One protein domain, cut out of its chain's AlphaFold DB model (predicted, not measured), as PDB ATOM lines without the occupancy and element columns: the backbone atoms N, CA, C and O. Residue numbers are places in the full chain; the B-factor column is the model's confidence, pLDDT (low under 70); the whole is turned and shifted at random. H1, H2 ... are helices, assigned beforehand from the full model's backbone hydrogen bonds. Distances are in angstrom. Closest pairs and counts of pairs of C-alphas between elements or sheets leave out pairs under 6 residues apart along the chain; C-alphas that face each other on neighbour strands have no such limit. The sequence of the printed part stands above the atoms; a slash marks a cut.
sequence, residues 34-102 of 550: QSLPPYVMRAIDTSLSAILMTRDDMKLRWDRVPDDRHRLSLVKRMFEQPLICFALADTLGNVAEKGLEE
ATOM      1  N   GLN A  34      20.300 -42.725 -30.259       50.88
ATOM      2  CA  GLN A  34      19.247 -42.565 -31.248       50.88
ATOM      3  C   GLN A  34      18.081 -41.877 -30.549       50.88
ATOM      4  O   GLN A  34      17.204 -42.480 -29.949       50.88
ATOM      5  N   SER A  35      18.084 -40.546 -30.618       67.25
ATOM      6  CA  SER A  35      16.852 -39.783 -30.494       67.25
ATOM      7  C   SER A  35      15.808 -40.408 -31.418       67.25
ATOM      8  O   SER A  35      16.155 -40.783 -32.542       67.25
ATOM      9  N   LEU A  36      14.555 -40.463 -30.960       81.44
ATOM     10  CA  LEU A  36      13.409 -40.922 -31.746       81.44
ATOM     11  C   LEU A  36      13.542 -40.536 -33.232       81.44
ATOM     12  O   LEU A  36      13.854 -39.373 -33.527       81.44
ATOM     13  N   PRO A  37      13.279 -41.464 -34.170       87.88
ATOM     14  CA  PRO A  37      13.450 -41.190 -35.587       87.88
ATOM     15  C   PRO A  37      12.721 -39.907 -36.022       87.88
ATOM     16  O   PRO A  37      11.610 -39.644 -35.549       87.88
ATOM     17  N   PRO A  38      13.260 -39.123 -36.979       88.69
ATOM     18  CA  PRO A  38      12.660 -37.845 -37.373       88.69
ATOM     19  C   PRO A  38      11.188 -37.940 -37.799       88.69
ATOM     20  O   PRO A  38      10.425 -36.995 -37.612       88.69
ATOM     21  N   TYR A  39      10.765 -39.075 -38.366       92.19
ATOM     22  CA  TYR A  39       9.364 -39.293 -38.723       92.19
ATOM     23  C   TYR A  39       8.459 -39.469 -37.492       92.19
ATOM     24  O   TYR A  39       7.346 -38.949 -37.500       92.19
ATOM     25  N   VAL A  40       8.943 -40.124 -36.427       91.75
ATOM     26  CA  VAL A  40       8.233 -40.251 -35.145       91.75
ATOM     27  C   VAL A  40       8.105 -38.878 -34.497       91.75
ATOM     28  O   VAL A  40       7.017 -38.493 -34.085       91.75
ATOM     29  N   MET A  41       9.185 -38.092 -34.500       90.19
ATOM     30  CA  MET A  41       9.163 -36.722 -33.981       90.19
ATOM     31  C   MET A  41       8.143 -35.841 -34.717       90.19
ATOM     32  O   MET A  41       7.371 -35.135 -34.075       90.19
ATOM     33  N   ARG A  42       8.060 -35.944 -36.052       94.06
ATOM     34  CA  ARG A  42       7.023 -35.251 -36.839       94.06
ATOM     35  C   ARG A  42       5.607 -35.716 -36.496       94.06
ATOM     36  O   ARG A  42       4.696 -34.890 -36.456       94.06
ATOM     37  N   ALA A  43       5.403 -37.012 -36.260       95.19
ATOM     38  CA  ALA A  43       4.099 -37.548 -35.875       95.19
ATOM     39  C   ALA A  43       3.662 -37.044 -34.488       95.19
ATOM     40  O   ALA A  43       2.506 -36.653 -34.321       95.19
ATOM     41  N   ILE A  44       4.592 -36.982 -33.527       93.56
ATOM     42  CA  ILE A  44       4.363 -36.378 -32.207       93.56
ATOM     43  C   ILE A  44       3.985 -34.900 -32.366       93.56
ATOM     44  O   ILE A  44       2.939 -34.492 -31.868       93.56
ATOM     45  N   ASP A  45       4.769 -34.121 -33.117       95.06
ATOM     46  CA  ASP A  45       4.507 -32.691 -33.345       95.06
ATOM     47  C   ASP A  45       3.135 -32.451 -34.001       95.06
ATOM     48  O   ASP A  45       2.390 -31.556 -33.597       95.06
ATOM     49  N   THR A  46       2.760 -33.290 -34.971       97.12
ATOM     50  CA  THR A  46       1.447 -33.232 -35.637       97.12
ATOM     51  C   THR A  46       0.311 -33.553 -34.661       97.12
ATOM     52  O   THR A  46      -0.706 -32.860 -34.646       97.12
ATOM     53  N   SER A  47       0.490 -34.575 -33.819       96.62
ATOM     54  CA  SER A  47      -0.514 -35.010 -32.840       96.62
ATOM     55  C   SER A  47      -0.724 -33.974 -31.735       96.62
ATOM     56  O   SER A  47      -1.861 -33.685 -31.372       96.62
ATOM     57  N   LEU A  48       0.358 -33.370 -31.233       96.25
ATOM     58  CA  LEU A  48       0.293 -32.285 -30.252       96.25
ATOM     59  C   LEU A  48      -0.387 -31.046 -30.846       96.25
ATOM     60  O   LEU A  48      -1.280 -30.475 -30.222       96.25
ATOM     61  N   SER A  49      -0.051 -30.690 -32.090       96.88
ATOM     62  CA  SER A  49      -0.673 -29.552 -32.777       96.88
ATOM     63  C   SER A  49      -2.189 -29.724 -32.929       96.88
ATOM     64  O   SER A  49      -2.933 -28.753 -32.802       96.88
ATOM     65  N   ALA A  50      -2.669 -30.958 -33.134       97.25
ATOM     66  CA  ALA A  50      -4.099 -31.260 -33.223       97.25
ATOM     67  C   ALA A  50      -4.869 -30.972 -31.919       97.25
ATOM     68  O   ALA A  50      -6.068 -30.701 -31.968       97.25
ATOM     69  N   ILE A  51      -4.188 -30.984 -30.769       97.19
ATOM     70  CA  ILE A  51      -4.741 -30.615 -29.456       97.19
ATOM     71  C   ILE A  51      -4.243 -29.245 -28.966       97.19
ATOM     72  O   ILE A  51      -4.361 -28.938 -27.782       97.19
ATOM     73  N   LEU A  52      -3.718 -28.409 -29.874       96.88
ATOM     74  CA  LEU A  52      -3.183 -27.069 -29.590       96.88
ATOM     75  C   LEU A  52      -2.024 -27.061 -28.578       96.88
ATOM     76  O   LEU A  52      -1.853 -26.097 -27.835       96.88
ATOM     77  N   MET A  53      -1.232 -28.130 -28.557       97.38
ATOM     78  CA  MET A  53      -0.036 -28.264 -27.730       97.38
ATOM     79  C   MET A  53       1.231 -28.300 -28.583       97.38
ATOM     80  O   MET A  53       1.220 -28.610 -29.775       97.38
ATOM     81  N   THR A  54       2.351 -28.026 -27.933       94.50
ATOM     82  CA  THR A  54       3.712 -28.158 -28.446       94.50
ATOM     83  C   THR A  54       4.504 -29.131 -27.572       94.50
ATOM     84  O   THR A  54       4.069 -29.523 -26.489       94.50
ATOM     85  N   ARG A  55       5.714 -29.511 -27.999       90.00
ATOM     86  CA  ARG A  55       6.621 -30.310 -27.154       90.00
ATOM     87  C   ARG A  55       7.007 -29.610 -25.851       90.00
ATOM     88  O   ARG A  55       7.319 -30.291 -24.878       90.00
ATOM     89  N   ASP A  56       6.978 -28.279 -25.810       91.06
ATOM     90  CA  ASP A  56       7.255 -27.530 -24.582       91.06
ATOM     91  C   ASP A  56       6.159 -27.725 -23.527       91.06
ATOM     92  O   ASP A  56       6.464 -27.727 -22.335       91.06
ATOM     93  N   ASP A  57       4.918 -27.986 -23.944       93.19
ATOM     94  CA  ASP A  57       3.790 -28.242 -23.039       93.19
ATOM     95  C   ASP A  57       3.863 -29.622 -22.366       93.19
ATOM     96  O   ASP A  57       3.183 -29.868 -21.372       93.19
ATOM     97  N   MET A  58       4.720 -30.522 -22.862       90.38
ATOM     98  CA  MET A  58       4.996 -31.808 -22.211       90.38
ATOM     99  C   MET A  58       5.917 -31.663 -20.991       90.38
ATOM    100  O   MET A  58       6.010 -32.585 -20.179       90.38
ATOM    101  N   LYS A  59       6.634 -30.539 -20.866       91.25
ATOM    102  CA  LYS A  59       7.631 -30.333 -19.814       91.25
ATOM    103  C   LYS A  59       6.965 -30.178 -18.452       91.25
ATOM    104  O   LYS A  59       6.021 -29.409 -18.274       91.25
ATOM    105  N   LEU A  60       7.526 -30.843 -17.450       89.69
ATOM    106  CA  LEU A  60       7.129 -30.683 -16.058       89.69
ATOM    107  C   LEU A  60       8.052 -29.676 -15.370       89.69
ATOM    108  O   LEU A  60       9.276 -29.773 -15.402       89.69
ATOM    109  N   ARG A  61       7.454 -28.681 -14.716       88.06
ATOM    110  CA  ARG A  61       8.189 -27.628 -14.008       88.06
ATOM    111  C   ARG A  61       8.630 -28.113 -12.627       88.06
ATOM    112  O   ARG A  61       7.922 -27.910 -11.640       88.06
ATOM    113  N   TRP A  62       9.791 -28.766 -12.561       86.62
ATOM    114  CA  TRP A  62      10.377 -29.252 -11.302       86.62
ATOM    115  C   TRP A  62      10.763 -28.115 -10.339       86.62
ATOM    116  O   TRP A  62      10.809 -28.329  -9.129       86.62
ATOM    117  N   ASP A  63      10.968 -26.906 -10.862       88.00
ATOM    118  CA  ASP A  63      11.329 -25.678 -10.144       88.00
ATOM    119  C   ASP A  63      10.146 -24.996  -9.427       88.00
ATOM    120  O   ASP A  63      10.321 -24.016  -8.705       88.00
ATOM    121  N   ARG A  64       8.915 -25.497  -9.601       88.75
ATOM    122  CA  ARG A  64       7.714 -24.977  -8.908       88.75
ATOM    123  C   ARG A  64       7.603 -25.423  -7.456       88.75
ATOM    124  O   ARG A  64       6.767 -24.899  -6.719       88.75
ATOM    125  N   VAL A  65       8.407 -26.398  -7.060       85.19
ATOM    126  CA  VAL A  65       8.545 -26.866  -5.685       85.19
ATOM    127  C   VAL A  65       9.986 -26.636  -5.237       85.19
ATOM    128  O   VAL A  65      10.874 -26.646  -6.091       85.19
ATOM    129  N   PRO A  66      10.238 -26.436  -3.928       86.44
ATOM    130  CA  PRO A  66      11.599 -26.413  -3.409       86.44
ATOM    131  C   PRO A  66      12.380 -27.627  -3.904       86.44
ATOM    132  O   PRO A  66      11.810 -28.717  -4.045       86.44
ATOM    133  N   ASP A  67      13.662 -27.417  -4.193       82.88
ATOM    134  CA  ASP A  67      14.502 -28.509  -4.651       82.88
ATOM    135  C   ASP A  67      14.591 -29.574  -3.554       82.88
ATOM    136  O   ASP A  67      14.792 -29.267  -2.377       82.88
ATOM    137  N   ASP A  68      14.358 -30.821  -3.948       82.62
ATOM    138  CA  ASP A  68      14.418 -31.964  -3.049       82.62
ATOM    139  C   ASP A  68      15.803 -32.581  -3.197       82.62
ATOM    140  O   ASP A  68      16.213 -32.918  -4.307       82.62
ATOM    141  N   ARG A  69      16.527 -32.725  -2.085       82.19
ATOM    142  CA  ARG A  69      17.890 -33.272  -2.083       82.19
ATOM    143  C   ARG A  69      17.965 -34.703  -2.615       82.19
ATOM    144  O   ARG A  69      19.023 -35.117  -3.061       82.19
ATOM    145  N   HIS A  70      16.856 -35.442  -2.560       84.19
ATOM    146  CA  HIS A  70      16.769 -36.809  -3.075       84.19
ATOM    147  C   HIS A  70      16.326 -36.851  -4.542       84.19
ATOM    148  O   HIS A  70      16.215 -37.926  -5.112       84.19
ATOM    149  N   ARG A  71      16.041 -35.706  -5.180       86.06
ATOM    150  CA  ARG A  71      15.669 -35.657  -6.600       86.06
ATOM    151  C   ARG A  71      16.919 -35.630  -7.475       86.06
ATOM    152  O   ARG A  71      17.533 -34.577  -7.639       86.06
ATOM    153  N   LEU A  72      17.202 -36.766  -8.107       87.00
ATOM    154  CA  LEU A  72      18.315 -36.929  -9.046       87.00
ATOM    155  C   LEU A  72      18.240 -35.951 -10.219       87.00
ATOM    156  O   LEU A  72      17.162 -35.587 -10.709       87.00
ATOM    157  N   SER A  73      19.408 -35.601 -10.736       87.88
ATOM    158  CA  SER A  73      19.607 -34.781 -11.926       87.88
ATOM    159  C   SER A  73      18.969 -35.426 -13.149       87.88
ATOM    160  O   SER A  73      18.368 -34.729 -13.969       87.88
ATOM    161  N   LEU A  74      18.992 -36.761 -13.235       86.56
ATOM    162  CA  LEU A  74      18.276 -37.507 -14.267       86.56
ATOM    163  C   LEU A  74      16.763 -37.240 -14.236       86.56
ATOM    164  O   LEU A  74      16.162 -37.003 -15.282       86.56
ATOM    165  N   VAL A  75      16.150 -37.207 -13.048       87.19
ATOM    166  CA  VAL A  75      14.714 -36.920 -12.894       87.19
ATOM    167  C   VAL A  75      14.407 -35.484 -13.323       87.19
ATOM    168  O   VAL A  75      13.445 -35.255 -14.058       87.19
ATOM    169  N   LYS A  76      15.248 -34.512 -12.935       89.06
ATOM    170  CA  LYS A  76      15.115 -33.110 -13.385       89.06
ATOM    171  C   LYS A  76      15.209 -33.015 -14.912       89.06
ATOM    172  O   LYS A  76      14.363 -32.385 -15.544       89.06
ATOM    173  N   ARG A  77      16.166 -33.728 -15.516       87.81
ATOM    174  CA  ARG A  77      16.342 -33.803 -16.971       87.81
ATOM    175  C   ARG A  77      15.140 -34.436 -17.672       87.81
ATOM    176  O   ARG A  77      14.723 -33.926 -18.704       87.81
ATOM    177  N   MET A  78      14.549 -35.493 -17.113       87.25
ATOM    178  CA  MET A  78      13.319 -36.095 -17.644       87.25
ATOM    179  C   MET A  78      12.118 -35.152 -17.550       87.25
ATOM    180  O   MET A  78      11.280 -35.135 -18.443       87.25
ATOM    181  N   PHE A  79      12.033 -34.331 -16.503       90.25
ATOM    182  CA  PHE A  79      10.966 -33.337 -16.378       90.25
ATOM    183  C   PHE A  79      11.110 -32.232 -17.435       90.25
ATOM    184  O   PHE A  79      10.118 -31.801 -18.021       90.25
ATOM    185  N   GLU A  80      12.339 -31.805 -17.731       90.12
ATOM    186  CA  GLU A  80      12.625 -30.810 -18.772       90.12
ATOM    187  C   GLU A  80      12.565 -31.371 -20.198       90.12
ATOM    188  O   GLU A  80      12.276 -30.631 -21.139       90.12
ATOM    189  N   GLN A  81      12.870 -32.656 -20.375       89.88
ATOM    190  CA  GLN A  81      12.941 -33.337 -21.667       89.88
ATOM    191  C   GLN A  81      12.304 -34.734 -21.570       89.88
ATOM    192  O   GLN A  81      13.022 -35.731 -21.596       89.88
ATOM    193  N   PRO A  82      10.964 -34.848 -21.507       89.38
ATOM    194  CA  PRO A  82      10.298 -36.136 -21.280       89.38
ATOM    195  C   PRO A  82      10.661 -37.218 -22.301       89.38
ATOM    196  O   PRO A  82      10.814 -38.381 -21.946       89.38
ATOM    197  N   LEU A  83      10.872 -36.830 -23.564       89.25
ATOM    198  CA  LEU A  83      11.225 -37.746 -24.654       89.25
ATOM    199  C   LEU A  83      12.666 -38.284 -24.577       89.25
ATOM    200  O   LEU A  83      13.039 -39.124 -25.390       89.25
ATOM    201  N   ILE A  84      13.488 -37.840 -23.619       85.38
ATOM    202  CA  ILE A  84      14.822 -38.421 -23.412       85.38
ATOM    203  C   ILE A  84      14.757 -39.853 -22.868       85.38
ATOM    204  O   ILE A  84      15.734 -40.590 -22.980       85.38
ATOM    205  N   CYS A  85      13.611 -40.263 -22.309       83.75
ATOM    206  CA  CYS A  85      13.407 -41.609 -21.783       83.75
ATOM    207  C   CYS A  85      13.728 -42.705 -22.809       83.75
ATOM    208  O   CYS A  85      14.290 -43.722 -22.428       83.75
ATOM    209  N   PHE A  86      13.455 -42.471 -24.097       85.69
ATOM    210  CA  PHE A  86      13.754 -43.421 -25.171       85.69
ATOM    211  C   PHE A  86      15.262 -43.602 -25.365       85.69
ATOM    212  O   PHE A  86      15.755 -44.719 -25.319       85.69
ATOM    213  N   ALA A  87      16.014 -42.503 -25.465       83.56
ATOM    214  CA  ALA A  87      17.469 -42.572 -25.594       83.56
ATOM    215  C   ALA A  87      18.136 -43.157 -24.337       83.56
ATOM    216  O   ALA A  87      19.162 -43.832 -24.433       83.56
ATOM    217  N   LEU A  88      17.564 -42.903 -23.154       82.12
ATOM    218  CA  LEU A  88      18.009 -43.534 -21.914       82.12
ATOM    219  C   LEU A  88      17.751 -45.043 -21.940       82.12
ATOM    220  O   LEU A  88      18.651 -45.796 -21.586       82.12
ATOM    221  N   ALA A  89      16.565 -45.473 -22.376       83.31
ATOM    222  CA  ALA A  89      16.225 -46.886 -22.509       83.31
ATOM    223  C   ALA A  89      17.156 -47.598 -23.499       83.31
ATOM    224  O   ALA A  89      17.661 -48.666 -23.179       83.31
ATOM    225  N   ASP A  90      17.470 -46.974 -24.638       82.75
ATOM    226  CA  ASP A  90      18.439 -47.515 -25.596       82.75
ATOM    227  C   ASP A  90      19.845 -47.597 -24.989       82.75
ATOM    228  O   ASP A  90      20.562 -48.576 -25.179       82.75
ATOM    229  N   THR A  91      20.265 -46.567 -24.250       82.19
ATOM    230  CA  THR A  91      21.574 -46.566 -23.579       82.19
ATOM    231  C   THR A  91      21.652 -47.696 -22.560       82.19
ATOM    232  O   THR A  91      22.634 -48.430 -22.556       82.19
ATOM    233  N   LEU A  92      20.610 -47.858 -21.742       82.06
ATOM    234  CA  LEU A  92      20.509 -48.942 -20.773       82.06
ATOM    235  C   LEU A  92      20.514 -50.298 -21.467       82.06
ATOM    236  O   LEU A  92      21.368 -51.095 -21.134       82.06
ATOM    237  N   GLY A  93      19.711 -50.514 -22.512       80.44
ATOM    238  CA  GLY A  93      19.714 -51.765 -23.280       80.44
ATOM    239  C   GLY A  93      21.076 -52.121 -23.897       80.44
ATOM    240  O   GLY A  93      21.475 -53.281 -23.901       80.44
ATOM    241  N   ASN A  94      21.841 -51.130 -24.358       81.50
ATOM    242  CA  ASN A  94      23.195 -51.363 -24.872       81.50
ATOM    243  C   ASN A  94      24.219 -51.639 -23.757       81.50
ATOM    244  O   ASN A  94      25.172 -52.394 -23.953       81.50
ATOM    245  N   VAL A  95      24.080 -50.969 -22.610       82.88
ATOM    246  CA  VAL A  95      24.954 -51.175 -21.446       82.88
ATOM    247  C   VAL A  95      24.644 -52.507 -20.769       82.88
ATOM    248  O   VAL A  95      25.575 -53.185 -20.364       82.88
ATOM    249  N   ALA A  96      23.375 -52.889 -20.711       80.06
ATOM    250  CA  ALA A  96      22.843 -54.191 -20.343       80.06
ATOM    251  C   ALA A  96      23.551 -55.319 -21.095       80.06
ATOM    252  O   ALA A  96      24.211 -56.153 -20.482       80.06
ATOM    253  N   GLU A  97      23.485 -55.287 -22.429       80.31
ATOM    254  CA  GLU A  97      24.082 -56.303 -23.301       80.31
ATOM    255  C   GLU A  97      25.598 -56.424 -23.087       80.31
ATOM    256  O   GLU A  97      26.118 -57.508 -22.842       80.31
ATOM    257  N   LYS A  98      26.317 -55.296 -23.090       81.38
ATOM    258  CA  LYS A  98      27.774 -55.279 -22.854       81.38
ATOM    259  C   LYS A  98      28.152 -55.597 -21.412       81.38
ATOM    260  O   LYS A  98      29.246 -56.080 -21.141       81.38
ATOM    261  N   GLY A  99      27.259 -55.289 -20.483       77.06
ATOM    262  CA  GLY A  99      27.414 -55.473 -19.050       77.06
ATOM    263  C   GLY A  99      27.493 -56.934 -18.640       77.06
ATOM    264  O   GLY A  99      28.107 -57.241 -17.619       77.06
ATOM    265  N   LEU A 100      26.938 -57.826 -19.464       75.62
ATOM    266  CA  LEU A 100      27.097 -59.269 -19.323       75.62
ATOM    267  C   LEU A 100      28.577 -59.676 -19.404       75.62
ATOM    268  O   LEU A 100      29.045 -60.483 -18.602       75.62
ATOM    269  N   GLU A 101      29.343 -59.083 -20.322       81.50
ATOM    270  CA  GLU A 101      30.779 -59.347 -20.479       81.50
ATOM    271  C   GLU A 101      31.628 -58.476 -19.543       81.50
ATOM    272  O   GLU A 101      32.542 -58.980 -18.886       81.50
ATOM    273  N   GLU A 102      31.287 -57.189 -19.427       86.38
ATOM    274  CA  GLU A 102      32.000 -56.190 -18.627       86.38
ATOM    275  C   GLU A 102      31.098 -55.568 -17.538       86.38
ATOM    276  O   GLU A 102      30.626 -54.433 -17.681       86.38
TER     277      GLU A 102
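What this domain is: This is residues 34 to 102 of the 550 residues of an uncharacterized protein of Chlorobi bacterium OLB7 (UniProt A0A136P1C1). This is a flat, open path of four helices with few contacts: the chain folds back after H1 to bring the short H2 near it, a long looping stretch without a named element, residues 59 to 72, leads on to H3, and H4 follows after a tight link, running the opposite way to H3 with its first residues near it. The far part of H4 and the residues after it, residues 92 to 102, stick out free at one end. The printed part has 69 residues with four named helices, in the order H1, H2, H3, H4, and no named strand; its class is all helix. It is loose, with a radius of gyration of the C-alphas of 15.5 A, and spans 48 by 38 by 11 A.

How they stand to each other: Begin at H1, residues 38 to 50, and go on to H2, residues 55 to 58; the two are close but not clearly touching, their closest C-alphas being those of Asp 45 and Arg 55, 7.0 A apart. Past a long link you come to H3, residues 73 to 80, which is apart from H2, but only just, at 8.4 A. Next comes H4, residues 84 to 99. H3 and H4 are close but not clearly touching, and their closest C-alphas, those of Met 78 and Ile 84, are 6.4 A apart. They run opposite ways at a shallow tilt of 34.6 degrees, only just short of steep. H1 is apart from both H3 and H4, and H2 is apart from H4. In H1, H3 and H4 every O i to N i+4 pair is within hydrogen-bond range; H2 is too short for such a pair, and its one O i to N i+3 pair is within range.

Where its parts are: Find C-alpha 38 at (12.660, -37.845, -37.373); from there H1 runs 18.5 A to Ala 50. H2, Arg 55 to Met 58, measures 5.4 A from first to last C-alpha. Look next for C-alpha 73 at (19.607, -34.781, -11.926), where H3 begins; it runs 10.6 A to Glu 80. H4, the longest helix with 16 residues, begins at Ile 84 and runs 21.6 A to C-alpha 99 at (27.414, -55.473, -19.050).

The domain as a whole: The two C-alphas farthest apart are those of Leu 52 and Glu 101, 47.7 A. Without residues 92 to 102, the body spans 38 by 30 by 9 A. The printed part has no cut. The links from H1 to H2 and from H3 to H4 are tight, and the link from H2 to H3, with 14 residues, is long. Read the B-factor column for the model's confidence: the mean pLDDT of the printed part is 87.0, and residues 34 to 35 are under 70.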